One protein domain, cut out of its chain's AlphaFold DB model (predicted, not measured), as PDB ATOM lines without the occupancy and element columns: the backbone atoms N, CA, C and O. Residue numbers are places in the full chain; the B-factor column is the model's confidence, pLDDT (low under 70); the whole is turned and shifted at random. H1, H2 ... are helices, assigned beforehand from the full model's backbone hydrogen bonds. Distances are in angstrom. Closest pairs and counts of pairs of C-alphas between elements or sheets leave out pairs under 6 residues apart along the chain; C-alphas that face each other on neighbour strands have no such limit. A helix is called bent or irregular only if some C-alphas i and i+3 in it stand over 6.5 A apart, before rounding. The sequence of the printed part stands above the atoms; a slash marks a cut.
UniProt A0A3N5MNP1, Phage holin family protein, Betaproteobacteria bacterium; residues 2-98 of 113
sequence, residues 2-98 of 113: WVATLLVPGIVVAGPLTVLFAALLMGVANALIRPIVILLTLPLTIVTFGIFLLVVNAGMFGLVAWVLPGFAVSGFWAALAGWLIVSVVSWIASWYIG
ATOM      1  N   TRP A   2      13.280  42.225 -55.173       46.41
ATOM      2  CA  TRP A   2      12.119  41.341 -54.947       46.41
ATOM      3  C   TRP A   2      12.410  40.088 -54.092       46.41
ATOM      4  O   TRP A   2      11.591  39.653 -53.303       46.41
ATOM      5  N   VAL A   3      13.614  39.527 -54.191       51.12
ATOM      6  CA  VAL A   3      14.017  38.368 -53.373       51.12
ATOM      7  C   VAL A   3      14.393  38.771 -51.936       51.12
ATOM      8  O   VAL A   3      14.224  37.991 -51.005       51.12
ATOM      9  N   ALA A   4      14.845  40.012 -51.724       52.47
ATOM     10  CA  ALA A   4      15.234  40.497 -50.398       52.47
ATOM     11  C   ALA A   4      14.019  40.713 -49.477       52.47
ATOM     12  O   ALA A   4      14.139  40.550 -48.269       52.47
ATOM     13  N   THR A   5      12.841  41.006 -50.036       54.12
ATOM     14  CA  THR A   5      11.590  41.145 -49.272       54.12
ATOM     15  C   THR A   5      11.066  39.812 -48.737       54.12
ATOM     16  O   THR A   5      10.362  39.795 -47.737       54.12
ATOM     17  N   LEU A   6      11.406  38.692 -49.384       55.97
ATOM     18  CA  LEU A   6      11.010  37.341 -48.962       55.97
ATOM     19  C   LEU A   6      11.939  36.751 -47.891       55.97
ATOM     20  O   LEU A   6      11.521  35.885 -47.130       55.97
ATOM     21  N   LEU A   7      13.197  37.201 -47.846       44.81
ATOM     22  CA  LEU A   7      14.243  36.628 -46.992       44.81
ATOM     23  C   LEU A   7      14.568  37.474 -45.754       44.81
ATOM     24  O   LEU A   7      15.145  36.946 -44.808       44.81
ATOM     25  N   VAL A   8      14.217  38.765 -45.740       47.50
ATOM     26  CA  VAL A   8      14.453  39.654 -44.592       47.50
ATOM     27  C   VAL A   8      13.123  39.908 -43.872       47.50
ATOM     28  O   VAL A   8      12.287  40.652 -44.398       47.50
ATOM     29  N   PRO A   9      12.909  39.373 -42.654       40.53
ATOM     30  CA  PRO A   9      11.782  39.776 -41.823       40.53
ATOM     31  C   PRO A   9      11.989  41.245 -41.429       40.53
ATOM     32  O   PRO A   9      12.878  41.560 -40.643       40.53
ATOM     33  N   GLY A  10      11.216  42.157 -42.024       47.62
ATOM     34  CA  GLY A  10      11.307  43.598 -41.752       47.62
ATOM     35  C   GLY A  10      11.272  44.499 -42.983       47.62
ATOM     36  O   GLY A  10      11.137  45.708 -42.827       47.62
ATOM     37  N   ILE A  11      11.349  43.939 -44.195       49.97
ATOM     38  CA  ILE A  11      11.208  44.704 -45.436       49.97
ATOM     39  C   ILE A  11       9.787  44.535 -45.976       49.97
ATOM     40  O   ILE A  11       9.479  43.567 -46.670       49.97
ATOM     41  N   VAL A  12       8.920  45.496 -45.665       55.03
ATOM     42  CA  VAL A  12       7.545  45.535 -46.177       55.03
ATOM     43  C   VAL A  12       7.527  46.369 -47.452       55.03
ATOM     44  O   VAL A  12       7.975  47.513 -47.446       55.03
ATOM     45  N   VAL A  13       7.027  45.790 -48.545       56.38
ATOM     46  CA  VAL A  13       6.854  46.487 -49.823       56.38
ATOM     47  C   VAL A  13       5.399  46.384 -50.248       56.38
ATOM     48  O   VAL A  13       4.869  45.284 -50.371       56.38
ATOM     49  N   ALA A  14       4.757  47.530 -50.472       57.75
ATOM     50  CA  ALA A  14       3.321  47.604 -50.742       57.75
ATOM     51  C   ALA A  14       2.896  46.993 -52.098       57.75
ATOM     52  O   ALA A  14       1.741  46.605 -52.255       57.75
ATOM     53  N   GLY A  15       3.803  46.876 -53.078       66.69
ATOM     54  CA  GLY A  15       3.509  46.249 -54.372       66.69
ATOM     55  C   GLY A  15       4.678  46.159 -55.376       66.69
ATOM     56  O   GLY A  15       5.800  46.594 -55.098       66.69
ATOM     57  N   PRO A  16       4.441  45.614 -56.586       67.38
ATOM     58  CA  PRO A  16       5.474  45.431 -57.615       67.38
ATOM     59  C   PRO A  16       6.105  46.747 -58.088       67.38
ATOM     60  O   PRO A  16       7.315  46.820 -58.295       67.38
ATOM     61  N   LEU A  17       5.301  47.811 -58.194       72.69
ATOM     62  CA  LEU A  17       5.776  49.143 -58.582       72.69
ATOM     63  C   LEU A  17       6.750  49.725 -57.551       72.69
ATOM     64  O   LEU A  17       7.793  50.252 -57.923       72.69
ATOM     65  N   THR A  18       6.479  49.565 -56.253       68.38
ATOM     66  CA  THR A  18       7.394  50.019 -55.192       68.38
ATOM     67  C   THR A  18       8.742  49.293 -55.219       68.38
ATOM     68  O   THR A  18       9.758  49.910 -54.920       68.38
ATOM     69  N   VAL A  19       8.797  48.026 -55.654       68.62
ATOM     70  CA  VAL A  19      10.075  47.306 -55.837       68.62
ATOM     71  C   VAL A  19      10.894  47.903 -56.982       68.62
ATOM     72  O   VAL A  19      12.114  48.028 -56.857       68.62
ATOM     73  N   LEU A  20      10.238  48.282 -58.083       75.19
ATOM     74  CA  LEU A  20      10.890  48.924 -59.225       75.19
ATOM     75  C   LEU A  20      11.468  50.289 -58.830       75.19
ATOM     76  O   LEU A  20      12.644  50.550 -59.079       75.19
ATOM     77  N   PHE A  21      10.674  51.125 -58.154       76.88
ATOM     78  CA  PHE A  21      11.139  52.420 -57.657       76.88
ATOM     79  C   PHE A  21      12.254  52.276 -56.615       76.88
ATOM     80  O   PHE A  21      13.243  53.000 -56.690       76.88
ATOM     81  N   ALA A  22      12.159  51.308 -55.699       76.00
ATOM     82  CA  ALA A  22      13.227  51.027 -54.741       76.00
ATOM     83  C   ALA A  22      14.532  50.625 -55.445       76.00
ATOM     84  O   ALA A  22      15.592  51.140 -55.106       76.00
ATOM     85  N   ALA A  23      14.474  49.744 -56.451       76.44
ATOM     86  CA  ALA A  23      15.655  49.342 -57.216       76.44
ATOM     87  C   ALA A  23      16.283  50.521 -57.978       76.44
ATOM     88  O   ALA A  23      17.506  50.670 -57.967       76.44
ATOM     89  N   LEU A  24      15.452  51.375 -58.584       82.62
ATOM     90  CA  LEU A  24      15.893  52.582 -59.278       82.62
ATOM     91  C   LEU A  24      16.601  53.548 -58.316       82.62
ATOM     92  O   LEU A  24      17.732  53.956 -58.573       82.62
ATOM     93  N   LEU A  25      15.974  53.861 -57.179       84.44
ATOM     94  CA  LEU A  25      16.546  54.741 -56.161       84.44
ATOM     95  C   LEU A  25      17.835  54.174 -55.567       84.44
ATOM     96  O   LEU A  25      18.777  54.929 -55.350       84.44
ATOM     97  N   MET A  26      17.918  52.859 -55.347       81.75
ATOM     98  CA  MET A  26      19.141  52.217 -54.853       81.75
ATOM     99  C   MET A  26      20.278  52.314 -55.879       81.75
ATOM    100  O   MET A  26      21.421  52.578 -55.509       81.75
ATOM    101  N   GLY A  27      19.965  52.191 -57.175       81.56
ATOM    102  CA  GLY A  27      20.918  52.447 -58.257       81.56
ATOM    103  C   GLY A  27      21.430  53.890 -58.259       81.56
ATOM    104  O   GLY A  27      22.639  54.113 -58.278       81.56
ATOM    105  N   VAL A  28      20.526  54.868 -58.162       87.44
ATOM    106  CA  VAL A  28      20.874  56.300 -58.131       87.44
ATOM    107  C   VAL A  28      21.676  56.660 -56.877       87.44
ATOM    108  O   VAL A  28      22.708  57.322 -56.976       87.44
ATOM    109  N   ALA A  29      21.254  56.187 -55.702       85.81
ATOM    110  CA  ALA A  29      21.956  56.414 -54.443       85.81
ATOM    111  C   ALA A  29      23.386  55.854 -54.494       85.81
ATOM    112  O   ALA A  29      24.336  56.536 -54.113       85.81
ATOM    113  N   ASN A  30      23.570  54.653 -55.046       84.62
ATOM    114  CA  ASN A  30      24.900  54.066 -55.194       84.62
ATOM    115  C   ASN A  30      25.772  54.763 -56.245       84.62
ATOM    116  O   ASN A  30      26.993  54.752 -56.104       84.62
ATOM    117  N   ALA A  31      25.176  55.353 -57.282       86.56
ATOM    118  CA  ALA A  31      25.915  56.069 -58.318       86.56
ATOM    119  C   ALA A  31      26.351  57.473 -57.869       86.56
ATOM    120  O   ALA A  31      27.463  57.892 -58.177       86.56
ATOM    121  N   LEU A  32      25.494  58.190 -57.133       88.88
ATOM    122  CA  LEU A  32      25.710  59.600 -56.786       88.88
ATOM    123  C   LEU A  32      26.092  59.810 -55.320       88.88
ATOM    124  O   LEU A  32      27.061  60.499 -55.022       88.88
ATOM    125  N   ILE A  33      25.342  59.216 -54.392       88.38
ATOM    126  CA  ILE A  33      25.477  59.493 -52.955       88.38
ATOM    127  C   ILE A  33      26.674  58.736 -52.379       88.38
ATOM    128  O   ILE A  33      27.492  59.306 -51.661       88.38
ATOM    129  N   ARG A  34      26.818  57.455 -52.731       86.81
ATOM    130  CA  ARG A  34      27.902  56.598 -52.237       86.81
ATOM    131  C   ARG A  34      29.310  57.180 -52.442       86.81
ATOM    132  O   ARG A  34      30.048  57.178 -51.459       86.81
ATOM    133  N   PRO A  35      29.727  57.684 -53.624       87.06
ATOM    134  CA  PRO A  35      31.074  58.244 -53.782       87.06
ATOM    135  C   PRO A  35      31.315  59.467 -52.888       87.06
ATOM    136  O   PRO A  35      32.387  59.587 -52.299       87.06
ATOM    137  N   ILE A  36      30.306  60.326 -52.714       92.25
ATOM    138  CA  ILE A  36      30.386  61.506 -51.840       92.25
ATOM    139  C   ILE A  36      30.534  61.072 -50.377       92.25
ATOM    140  O   ILE A  36      31.410  61.557 -49.663       92.25
ATOM    141  N   VAL A  37      29.713  60.115 -49.936       89.94
ATOM    142  CA  VAL A  37      29.761  59.592 -48.567       89.94
ATOM    143  C   VAL A  37      31.087  58.885 -48.295       89.94
ATOM    144  O   VAL A  37      31.665  59.099 -47.237       89.94
ATOM    145  N   ILE A  38      31.616  58.091 -49.229       87.56
ATOM    146  CA  ILE A  38      32.927  57.439 -49.071       87.56
ATOM    147  C   ILE A  38      34.040  58.481 -48.962       87.56
ATOM    148  O   ILE A  38      34.925  58.318 -48.132       87.56
ATOM    149  N   LEU A  39      33.986  59.564 -49.739       92.12
ATOM    150  CA  LEU A  39      34.985  60.629 -49.666       92.12
ATOM    151  C   LEU A  39      34.959  61.345 -48.308       92.12
ATOM    152  O   LEU A  39      36.005  61.564 -47.705       92.12
ATOM    153  N   LEU A  40      33.765  61.656 -47.797       90.56
ATOM    154  CA  LEU A  40      33.581  62.263 -46.472       90.56
ATOM    155  C   LEU A  40      33.979  61.317 -45.333       90.56
ATOM    156  O   LEU A  40      34.495  61.745 -44.305       90.56
ATOM    157  N   THR A  41      33.730  60.021 -45.506       89.56
ATOM    158  CA  THR A  41      33.939  59.007 -44.464       89.56
ATOM    159  C   THR A  41      35.289  58.314 -44.585       89.56
ATOM    160  O   THR A  41      35.619  57.489 -43.743       89.56
ATOM    161  N   LEU A  42      36.102  58.665 -45.582       90.00
ATOM    162  CA  LEU A  42      37.428  58.115 -45.855       90.00
ATOM    163  C   LEU A  42      38.367  58.130 -44.630       90.00
ATOM    164  O   LEU A  42      38.874  57.061 -44.286       90.00
ATOM    165  N   PRO A  43      38.565  59.252 -43.899       87.50
ATOM    166  CA  PRO A  43      39.430  59.255 -42.713       87.50
ATOM    167  C   PRO A  43      38.906  58.329 -41.612       87.50
ATOM    168  O   PRO A  43      39.667  57.573 -41.012       87.50
ATOM    169  N   LEU A  44      37.591  58.320 -41.392       88.81
ATOM    170  CA  LEU A  44      36.951  57.453 -40.405       88.81
ATOM    171  C   LEU A  44      37.019  55.977 -40.824       88.81
ATOM    172  O   LEU A  44      37.216  55.090 -39.998       88.81
ATOM    173  N   THR A  45      36.911  55.709 -42.123       87.81
ATOM    174  CA  THR A  45      37.063  54.384 -42.729       87.81
ATOM    175  C   THR A  45      38.476  53.854 -42.513       87.81
ATOM    176  O   THR A  45      38.628  52.686 -42.178       87.81
ATOM    177  N   ILE A  46      39.505  54.699 -42.623       90.50
ATOM    178  CA  ILE A  46      40.890  54.308 -42.326       90.50
ATOM    179  C   ILE A  46      41.054  54.003 -40.831       90.50
ATOM    180  O   ILE A  46      41.580  52.949 -40.485       90.50
ATOM    181  N   VAL A  47      40.548  54.870 -39.946       92.31
ATOM    182  CA  VAL A  47      40.626  54.686 -38.480       92.31
ATOM    183  C   VAL A  47      39.917  53.408 -38.022       92.31
ATOM    184  O   VAL A  47      40.374  52.729 -37.108       92.31
ATOM    185  N   THR A  48      38.809  53.060 -38.670       87.25
ATOM    186  CA  THR A  48      38.010  51.865 -38.358       87.25
ATOM    187  C   THR A  48      38.430  50.626 -39.153       87.25
ATOM    188  O   THR A  48      37.708  49.631 -39.132       87.25
ATOM    189  N   PHE A  49      39.558  50.663 -39.874       88.38
ATOM    190  CA  PHE A  49      40.040  49.560 -40.721       88.38
ATOM    191  C   PHE A  49      38.989  49.031 -41.711       88.38
ATOM    192  O   PHE A  49      38.846  47.830 -41.931       88.38
ATOM    193  N   GLY A  50      38.209  49.928 -42.307       81.56
ATOM    194  CA  GLY A  50      37.186  49.572 -43.282       81.56
ATOM    195  C   GLY A  50      35.855  49.127 -42.676       81.56
ATOM    196  O   GLY A  50      34.892  48.988 -43.424       81.56
ATOM    197  N   ILE A  51      35.731  48.977 -41.351       83.62
ATOM    198  CA  ILE A  51      34.460  48.593 -40.709       83.62
ATOM    199  C   ILE A  51      33.369  49.636 -40.995       83.62
ATOM    200  O   ILE A  51      32.211  49.283 -41.218       83.62
ATOM    201  N   PHE A  52      33.730  50.918 -41.096       83.56
ATOM    202  CA  PHE A  52      32.772  51.975 -41.423       83.56
ATOM    203  C   PHE A  52      32.160  51.848 -42.834       83.56
ATOM    204  O   PHE A  52      31.047  52.323 -43.060       83.56
ATOM    205  N   LEU A  53      32.791  51.128 -43.773       81.81
ATOM    206  CA  LEU A  53      32.172  50.838 -45.076       81.81
ATOM    207  C   LEU A  53      30.881  50.023 -44.930       81.81
ATOM    208  O   LEU A  53      29.962  50.211 -45.726       81.81
ATOM    209  N   LEU A  54      30.772  49.157 -43.915       80.31
ATOM    210  CA  LEU A  54      29.527  48.435 -43.622       80.31
ATOM    211  C   LEU A  54      28.403  49.410 -43.262       80.31
ATOM    212  O   LEU A  54      27.277  49.255 -43.732       80.31
ATOM    213  N   VAL A  55      28.732  50.453 -42.494       82.25
ATOM    214  CA  VAL A  55      27.789  51.503 -42.099       82.25
ATOM    215  C   VAL A  55      27.335  52.304 -43.313       82.25
ATOM    216  O   VAL A  55      26.139  52.518 -43.483       82.25
ATOM    217  N   VAL A  56      28.262  52.695 -44.190       84.25
ATOM    218  CA  VAL A  56      27.940  53.419 -45.431       84.25
ATOM    219  C   VAL A  56      27.021  52.589 -46.325       84.25
ATOM    220  O   VAL A  56      26.012  53.090 -46.814       84.25
ATOM    221  N   ASN A  57      27.337  51.308 -46.506       79.56
ATOM    222  CA  ASN A  57      26.558  50.401 -47.341       79.56
ATOM    223  C   ASN A  57      25.137  50.154 -46.788       79.56
ATOM    224  O   ASN A  57      24.166  50.241 -47.539       79.56
ATOM    225  N   ALA A  58      25.001  49.912 -45.481       80.25
ATOM    226  CA  ALA A  58      23.703  49.825 -44.807       80.25
ATOM    227  C   ALA A  58      22.939  51.158 -44.878       80.25
ATOM    228  O   ALA A  58      21.737  51.190 -45.139       80.25
ATOM    229  N   GLY A  59      23.651  52.273 -44.706       82.00
ATOM    230  CA  GLY A  59      23.109  53.623 -44.774       82.00
ATOM    231  C   GLY A  59      22.458  53.928 -46.119       82.00
ATOM    232  O   GLY A  59      21.379  54.507 -46.135       82.00
ATOM    233  N   MET A  60      23.037  53.476 -47.239       82.06
ATOM    234  CA  MET A  60      22.424  53.648 -48.566       82.06
ATOM    235  C   MET A  60      21.073  52.935 -48.671       82.06
ATOM    236  O   MET A  60      20.126  53.481 -49.234       82.06
ATOM    237  N   PHE A  61      20.959  51.742 -48.083       78.00
ATOM    238  CA  PHE A  61      19.703  50.995 -48.046       78.00
ATOM    239  C   PHE A  61      18.638  51.717 -47.205       78.00
ATOM    240  O   PHE A  61      17.493  51.857 -47.636       78.00
ATOM    241  N   GLY A  62      19.035  52.242 -46.040       76.19
ATOM    242  CA  GLY A  62      18.173  53.060 -45.183       76.19
ATOM    243  C   GLY A  62      17.753  54.388 -45.823       76.19
ATOM    244  O   GLY A  62      16.617  54.817 -45.649       76.19
ATOM    245  N   LEU A  63      18.624  55.012 -46.620       80.81
ATOM    246  CA  LEU A  63      18.321  56.250 -47.347       80.81
ATOM    247  C   LEU A  63      17.179  56.040 -48.348       80.81
ATOM    248  O   LEU A  63      16.256  56.843 -48.419       80.81
ATOM    249  N   VAL A  64      17.199  54.920 -49.072       78.75
ATOM    250  CA  VAL A  64      16.123  54.552 -50.006       78.75
ATOM    251  C   VAL A  64      14.814  54.249 -49.268       78.75
ATOM    252  O   VAL A  64      13.753  54.646 -49.742       78.75
ATOM    253  N   ALA A  65      14.882  53.601 -48.101       74.62
ATOM    254  CA  ALA A  65      13.731  53.377 -47.214       74.62
ATOM    255  C   ALA A  65      13.105  54.669 -46.704       74.62
ATOM    256  O   ALA A  65      11.887  54.805 -46.663       74.62
ATOM    257  N   TRP A  66      13.929  55.654 -46.378       77.25
ATOM    258  CA  TRP A  66      13.429  56.945 -45.939       77.25
ATOM    259  C   TRP A  66      12.777  57.748 -47.076       77.25
ATOM    260  O   TRP A  66      11.768  58.415 -46.857       77.25
ATOM    261  N   VAL A  67      13.318  57.663 -48.296       78.50
ATOM    262  CA  VAL A  67      12.819  58.413 -49.462       78.50
ATOM    263  C   VAL A  67      11.554  57.796 -50.067       78.50
ATOM    264  O   VAL A  67      10.747  58.522 -50.647       78.50
ATOM    265  N   LEU A  68      11.359  56.477 -49.960       72.88
ATOM    266  CA  LEU A  68      10.230  55.790 -50.585       72.88
ATOM    267  C   LEU A  68       9.097  55.512 -49.571       72.88
ATOM    268  O   LEU A  68       9.188  54.551 -48.800       72.88
ATOM    269  N   PRO A  69       7.987  56.275 -49.585       65.12
ATOM    270  CA  PRO A  69       6.826  55.958 -48.757       65.12
ATOM    271  C   PRO A  69       6.255  54.591 -49.168       65.12
ATOM    272  O   PRO A  69       5.868  54.382 -50.316       65.12
ATOM    273  N   GLY A  70       6.249  53.640 -48.228       61.22
ATOM    274  CA  GLY A  70       5.887  52.236 -48.473       61.22
ATOM    275  C   GLY A  70       7.057  51.243 -48.445       61.22
ATOM    276  O   GLY A  70       6.826  50.059 -48.680       61.22
ATOM    277  N   PHE A  71       8.281  51.701 -48.147       59.38
ATOM    278  CA  PHE A  71       9.460  50.867 -47.893       59.38
ATOM    279  C   PHE A  71      10.048  51.210 -46.516       59.38
ATOM    280  O   PHE A  71      10.893  52.083 -46.386       59.38
ATOM    281  N   ALA A  72       9.568  50.551 -45.461       62.25
ATOM    282  CA  ALA A  72      10.049  50.797 -44.101       62.25
ATOM    283  C   ALA A  72      11.218  49.863 -43.750       62.25
ATOM    284  O   ALA A  72      11.165  48.669 -44.035       62.25
ATOM    285  N   VAL A  73      12.252  50.401 -43.098       63.72
ATOM    286  CA  VAL A  73      13.389  49.639 -42.559       63.72
ATOM    287  C   VAL A  73      13.561  49.995 -41.083       63.72
ATOM    288  O   VAL A  73      13.771  51.156 -40.734       63.72
ATOM    289  N   SER A  74      13.467  49.000 -40.200       63.09
ATOM    290  CA  SER A  74      13.511  49.163 -38.741       63.09
ATOM    291  C   SER A  74      14.944  49.289 -38.195       63.09
ATOM    292  O   SER A  74      15.460  48.420 -37.493       63.09
ATOM    293  N   GLY A  75      15.599  50.412 -38.498       69.56
ATOM    294  CA  GLY A  75      16.882  50.802 -37.900       69.56
ATOM    295  C   GLY A  75      18.135  50.237 -38.585       69.56
ATOM    296  O   GLY A  75      18.077  49.617 -39.647       69.56
ATOM    297  N   PHE A  76      19.299  50.485 -37.969       66.75
ATOM    298  CA  PHE A  76      20.619  50.193 -38.551       66.75
ATOM    299  C   PHE A  76      20.836  48.703 -38.848       66.75
ATOM    300  O   PHE A  76      21.281  48.346 -39.937       66.75
ATOM    301  N   TRP A  77      20.478  47.829 -37.906       68.94
ATOM    302  CA  TRP A  77      20.645  46.382 -38.058       68.94
ATOM    303  C   TRP A  77      19.769  45.805 -39.175       68.94
ATOM    304  O   TRP A  77      20.236  44.956 -39.934       68.94
ATOM    305  N   ALA A  78      18.542  46.311 -39.337       67.25
ATOM    306  CA  ALA A  78      17.665  45.931 -40.443       67.25
ATOM    307  C   ALA A  78      18.218  46.410 -41.795       67.25
ATOM    308  O   ALA A  78      18.174  45.672 -42.779       67.25
ATOM    309  N   ALA A  79      18.800  47.612 -41.844       70.25
ATOM    310  CA  ALA A  79      19.437  48.143 -43.047       70.25
ATOM    311  C   ALA A  79      20.704  47.359 -43.435       70.25
ATOM    312  O   ALA A  79      20.918  47.067 -44.612       70.25
ATOM    313  N   LEU A  80      21.516  46.964 -42.447       72.56
ATOM    314  CA  LEU A  80      22.711  46.145 -42.648       72.56
ATOM    315  C   LEU A  80      22.350  44.740 -43.142       72.56
ATOM    316  O   LEU A  80      22.930  44.273 -44.123       72.56
ATOM    317  N   ALA A  81      21.363  44.094 -42.515       65.88
ATOM    318  CA  ALA A  81      20.854  42.796 -42.948       65.88
ATOM    319  C   ALA A  81      20.237  42.867 -44.356       65.88
ATOM    320  O   ALA A  81      20.509  42.007 -45.194       65.88
ATOM    321  N   GLY A  82      19.472  43.924 -44.650       68.69
ATOM    322  CA  GLY A  82      18.908  44.178 -45.976       68.69
ATOM    323  C   GLY A  82      19.981  44.331 -47.055       68.69
ATOM    324  O   GLY A  82      19.907  43.671 -48.094       68.69
ATOM    325  N   TRP A  83      21.022  45.131 -46.797       70.62
ATOM    326  CA  TRP A  83      22.155  45.284 -47.714       70.62
ATOM    327  C   TRP A  83      22.906  43.966 -47.937       70.62
ATOM    328  O   TRP A  83      23.194  43.608 -49.082       70.62
ATOM    329  N   LEU A  84      23.189  43.224 -46.862       74.31
ATOM    330  CA  LEU A  84      23.903  41.951 -46.924       74.31
ATOM    331  C   LEU A  84      23.133  40.910 -47.749       74.31
ATOM    332  O   LEU A  84      23.707  40.210 -48.576       74.31
ATOM    333  N   ILE A  85      21.816  40.834 -47.578       68.69
ATOM    334  CA  ILE A  85      20.988  39.882 -48.323       68.69
ATOM    335  C   ILE A  85      20.904  40.274 -49.800       68.69
ATOM    336  O   ILE A  85      21.001  39.407 -50.669       68.69
ATOM    337  N   VAL A  86      20.804  41.568 -50.120       66.31
ATOM    338  CA  VAL A  86      20.852  42.025 -51.517       66.31
ATOM    339  C   VAL A  86      22.186  41.679 -52.176       66.31
ATOM    340  O   VAL A  86      22.173  41.216 -53.316       66.31
ATOM    341  N   SER A  87      23.316  41.868 -51.491       65.31
ATOM    342  CA  SER A  87      24.635  41.579 -52.064       65.31
ATOM    343  C   SER A  87      24.829  40.084 -52.327       65.31
ATOM    344  O   SER A  87      25.270  39.712 -53.414       65.31
ATOM    345  N   VAL A  88      24.402  39.227 -51.396       73.69
ATOM    346  CA  VAL A  88      24.443  37.765 -51.551       73.69
ATOM    347  C   VAL A  88      23.548  37.303 -52.699       73.69
ATOM    348  O   VAL A  88      23.986  36.529 -53.548       73.69
ATOM    349  N   VAL A  89      22.316  37.812 -52.788       69.25
ATOM    350  CA  VAL A  89      21.403  37.482 -53.893       69.25
ATOM    351  C   VAL A  89      21.975  37.940 -55.233       69.25
ATOM    352  O   VAL A  89      21.910  37.190 -56.203       69.25
ATOM    353  N   SER A  90      22.558  39.141 -55.301       64.81
ATOM    354  CA  SER A  90      23.224  39.624 -56.515       64.81
ATOM    355  C   SER A  90      24.406  38.744 -56.903       64.81
ATOM    356  O   SER A  90      24.548  38.436 -58.080       64.81
ATOM    357  N   TRP A  91      25.222  38.299 -55.946       72.81
ATOM    358  CA  TRP A  91      26.356  37.415 -56.211       72.81
ATOM    359  C   TRP A  91      25.910  36.055 -56.766       72.81
ATOM    360  O   TRP A  91      26.434  35.605 -57.784       72.81
ATOM    361  N   ILE A  92      24.880  35.451 -56.168       73.81
ATOM    362  CA  ILE A  92      24.292  34.186 -56.638       73.81
ATOM    363  C   ILE A  92      23.641  34.363 -58.016       73.81
ATOM    364  O   ILE A  92      23.830  33.529 -58.899       73.81
ATOM    365  N   ALA A  93      22.913  35.461 -58.233       65.94
ATOM    366  CA  ALA A  93      22.314  35.772 -59.528       65.94
ATOM    367  C   ALA A  93      23.386  35.979 -60.606       65.94
ATOM    368  O   ALA A  93      23.252  35.443 -61.699       65.94
ATOM    369  N   SER A  94      24.473  36.695 -60.310       65.06
ATOM    370  CA  SER A  94      25.605  36.865 -61.227       65.06
ATOM    371  C   SER A  94      26.321  35.548 -61.519       65.06
ATOM    372  O   SER A  94      26.728  35.321 -62.656       65.06
ATOM    373  N   TRP A  95      26.446  34.663 -60.528       72.31
ATOM    374  CA  TRP A  95      26.997  33.326 -60.722       72.31
ATOM    375  C   TRP A  95      26.110  32.464 -61.630       72.31
ATOM    376  O   TRP A  95      26.620  31.802 -62.531       72.31
ATOM    377  N   TYR A  96      24.787  32.535 -61.455       68.12
ATOM    378  CA  TYR A  96      23.819  31.809 -62.280       68.12
ATOM    379  C   TYR A  96      23.693  32.379 -63.702       68.12
ATOM    380  O   TYR A  96      23.575  31.629 -64.668       68.12
ATOM    381  N   ILE A  97      23.736  33.707 -63.845       66.44
ATOM    382  CA  ILE A  97      23.621  34.402 -65.135       66.44
ATOM    383  C   ILE A  97      24.929  34.307 -65.936       66.44
ATOM    384  O   ILE A  97      24.872  34.236 -67.160       66.44
ATOM    385  N   GLY A  98      26.085  34.207 -65.272       54.19
ATOM    386  CA  GLY A  98      27.376  33.883 -65.875       54.19
ATOM    387  C   GLY A  98      27.949  34.962 -66.821       54.19
ATOM    388  O   GLY A  98      27.244  35.530 -67.653       54.19
TER     389      GLY A  98
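Overview. This is residues 2 to 98 of the 113 residues of the protein "Phage holin family protein" of Betaproteobacteria bacterium (UniProt A0A3N5MNP1). A long, kinked helix, H2, and the shorter H3 fold back on each other as a helical hairpin; the first part of H4 packs crosswise on H3, and the far end of H4, residues 91 to 97, sticks out as an arm. The very short H1 packs on H4 at residues 82 to 89, away from H2 and H3. The printed part has 97 residues with four named helices, in the order H1, H2, H3, H4, and no named strand; the class is all helix. It is compact, with a radius of gyration of the C-alphas of 13.8 A, and spans 40 by 34 by 24 A.

Arrangement. Start with H2, residues 16 to 47, the longest helix, which has a kink of 61 degrees near residue 37. It is irregular: C-alphas 40 and 43 are 7.6 A apart. Through a tight link it joins H3, residues 51 to 67, in a helical hairpin. H2 and H3 touch, their closest C-alphas being those of Thr 45 and Phe 52 at 5.1 A, and run opposite ways at a shallow tilt of 34 degrees, only just short of steep. Next look at H4, residues 75 to 97, which touches H3 with residues 75 to 83 alone. Their closest C-alphas, those of Ala 58 and Leu 80, are 4.4 A apart, and their lines stand about perpendicular at 84 degrees. Farther along H4, residues 82 to 89 alone touch H1, residues 4 to 7; the closest C-alphas, those of Ala 4 and Val 86, are 5.9 A apart. H2 and H4 are apart, as are H1 and H3, and H1 and H2. In the short links, residues 12 to 13 pair with residues 71 to 72, antiparallel. Every O i to N i+4 pair is within hydrogen-bond range in H4, against 23 of 28 in H2 and 11 of 13 in H3; H1 is too short for such a pair.

Along the chain. Find C-alpha 16 at (5.474, 45.431, -57.615); from there H2 runs 41.1 A to C-alpha 47 at (40.626, 54.686, -38.480). H3 runs 25.3 A from Ile 51 to Val 67. H4 runs 32.5 A from Gly 75 to C-alpha 97 at (23.621, 34.402, -65.135). H1, from Ala 4 to Leu 7, measures 5.2 A.

Size, cuts and confidence. The two C-alphas farthest apart, those of Gly 15 and Val 47, are 41.2 A apart. Residues 91 to 98 stand free; the body without them spans 41 by 23 by 22 A. The printed part has no cut and no long link. Look at the B-factor column for the model's confidence: the mean pLDDT of the printed part is 73.4, and 39 residues are under 70, among them residues 2 to 16 and 69 to 78.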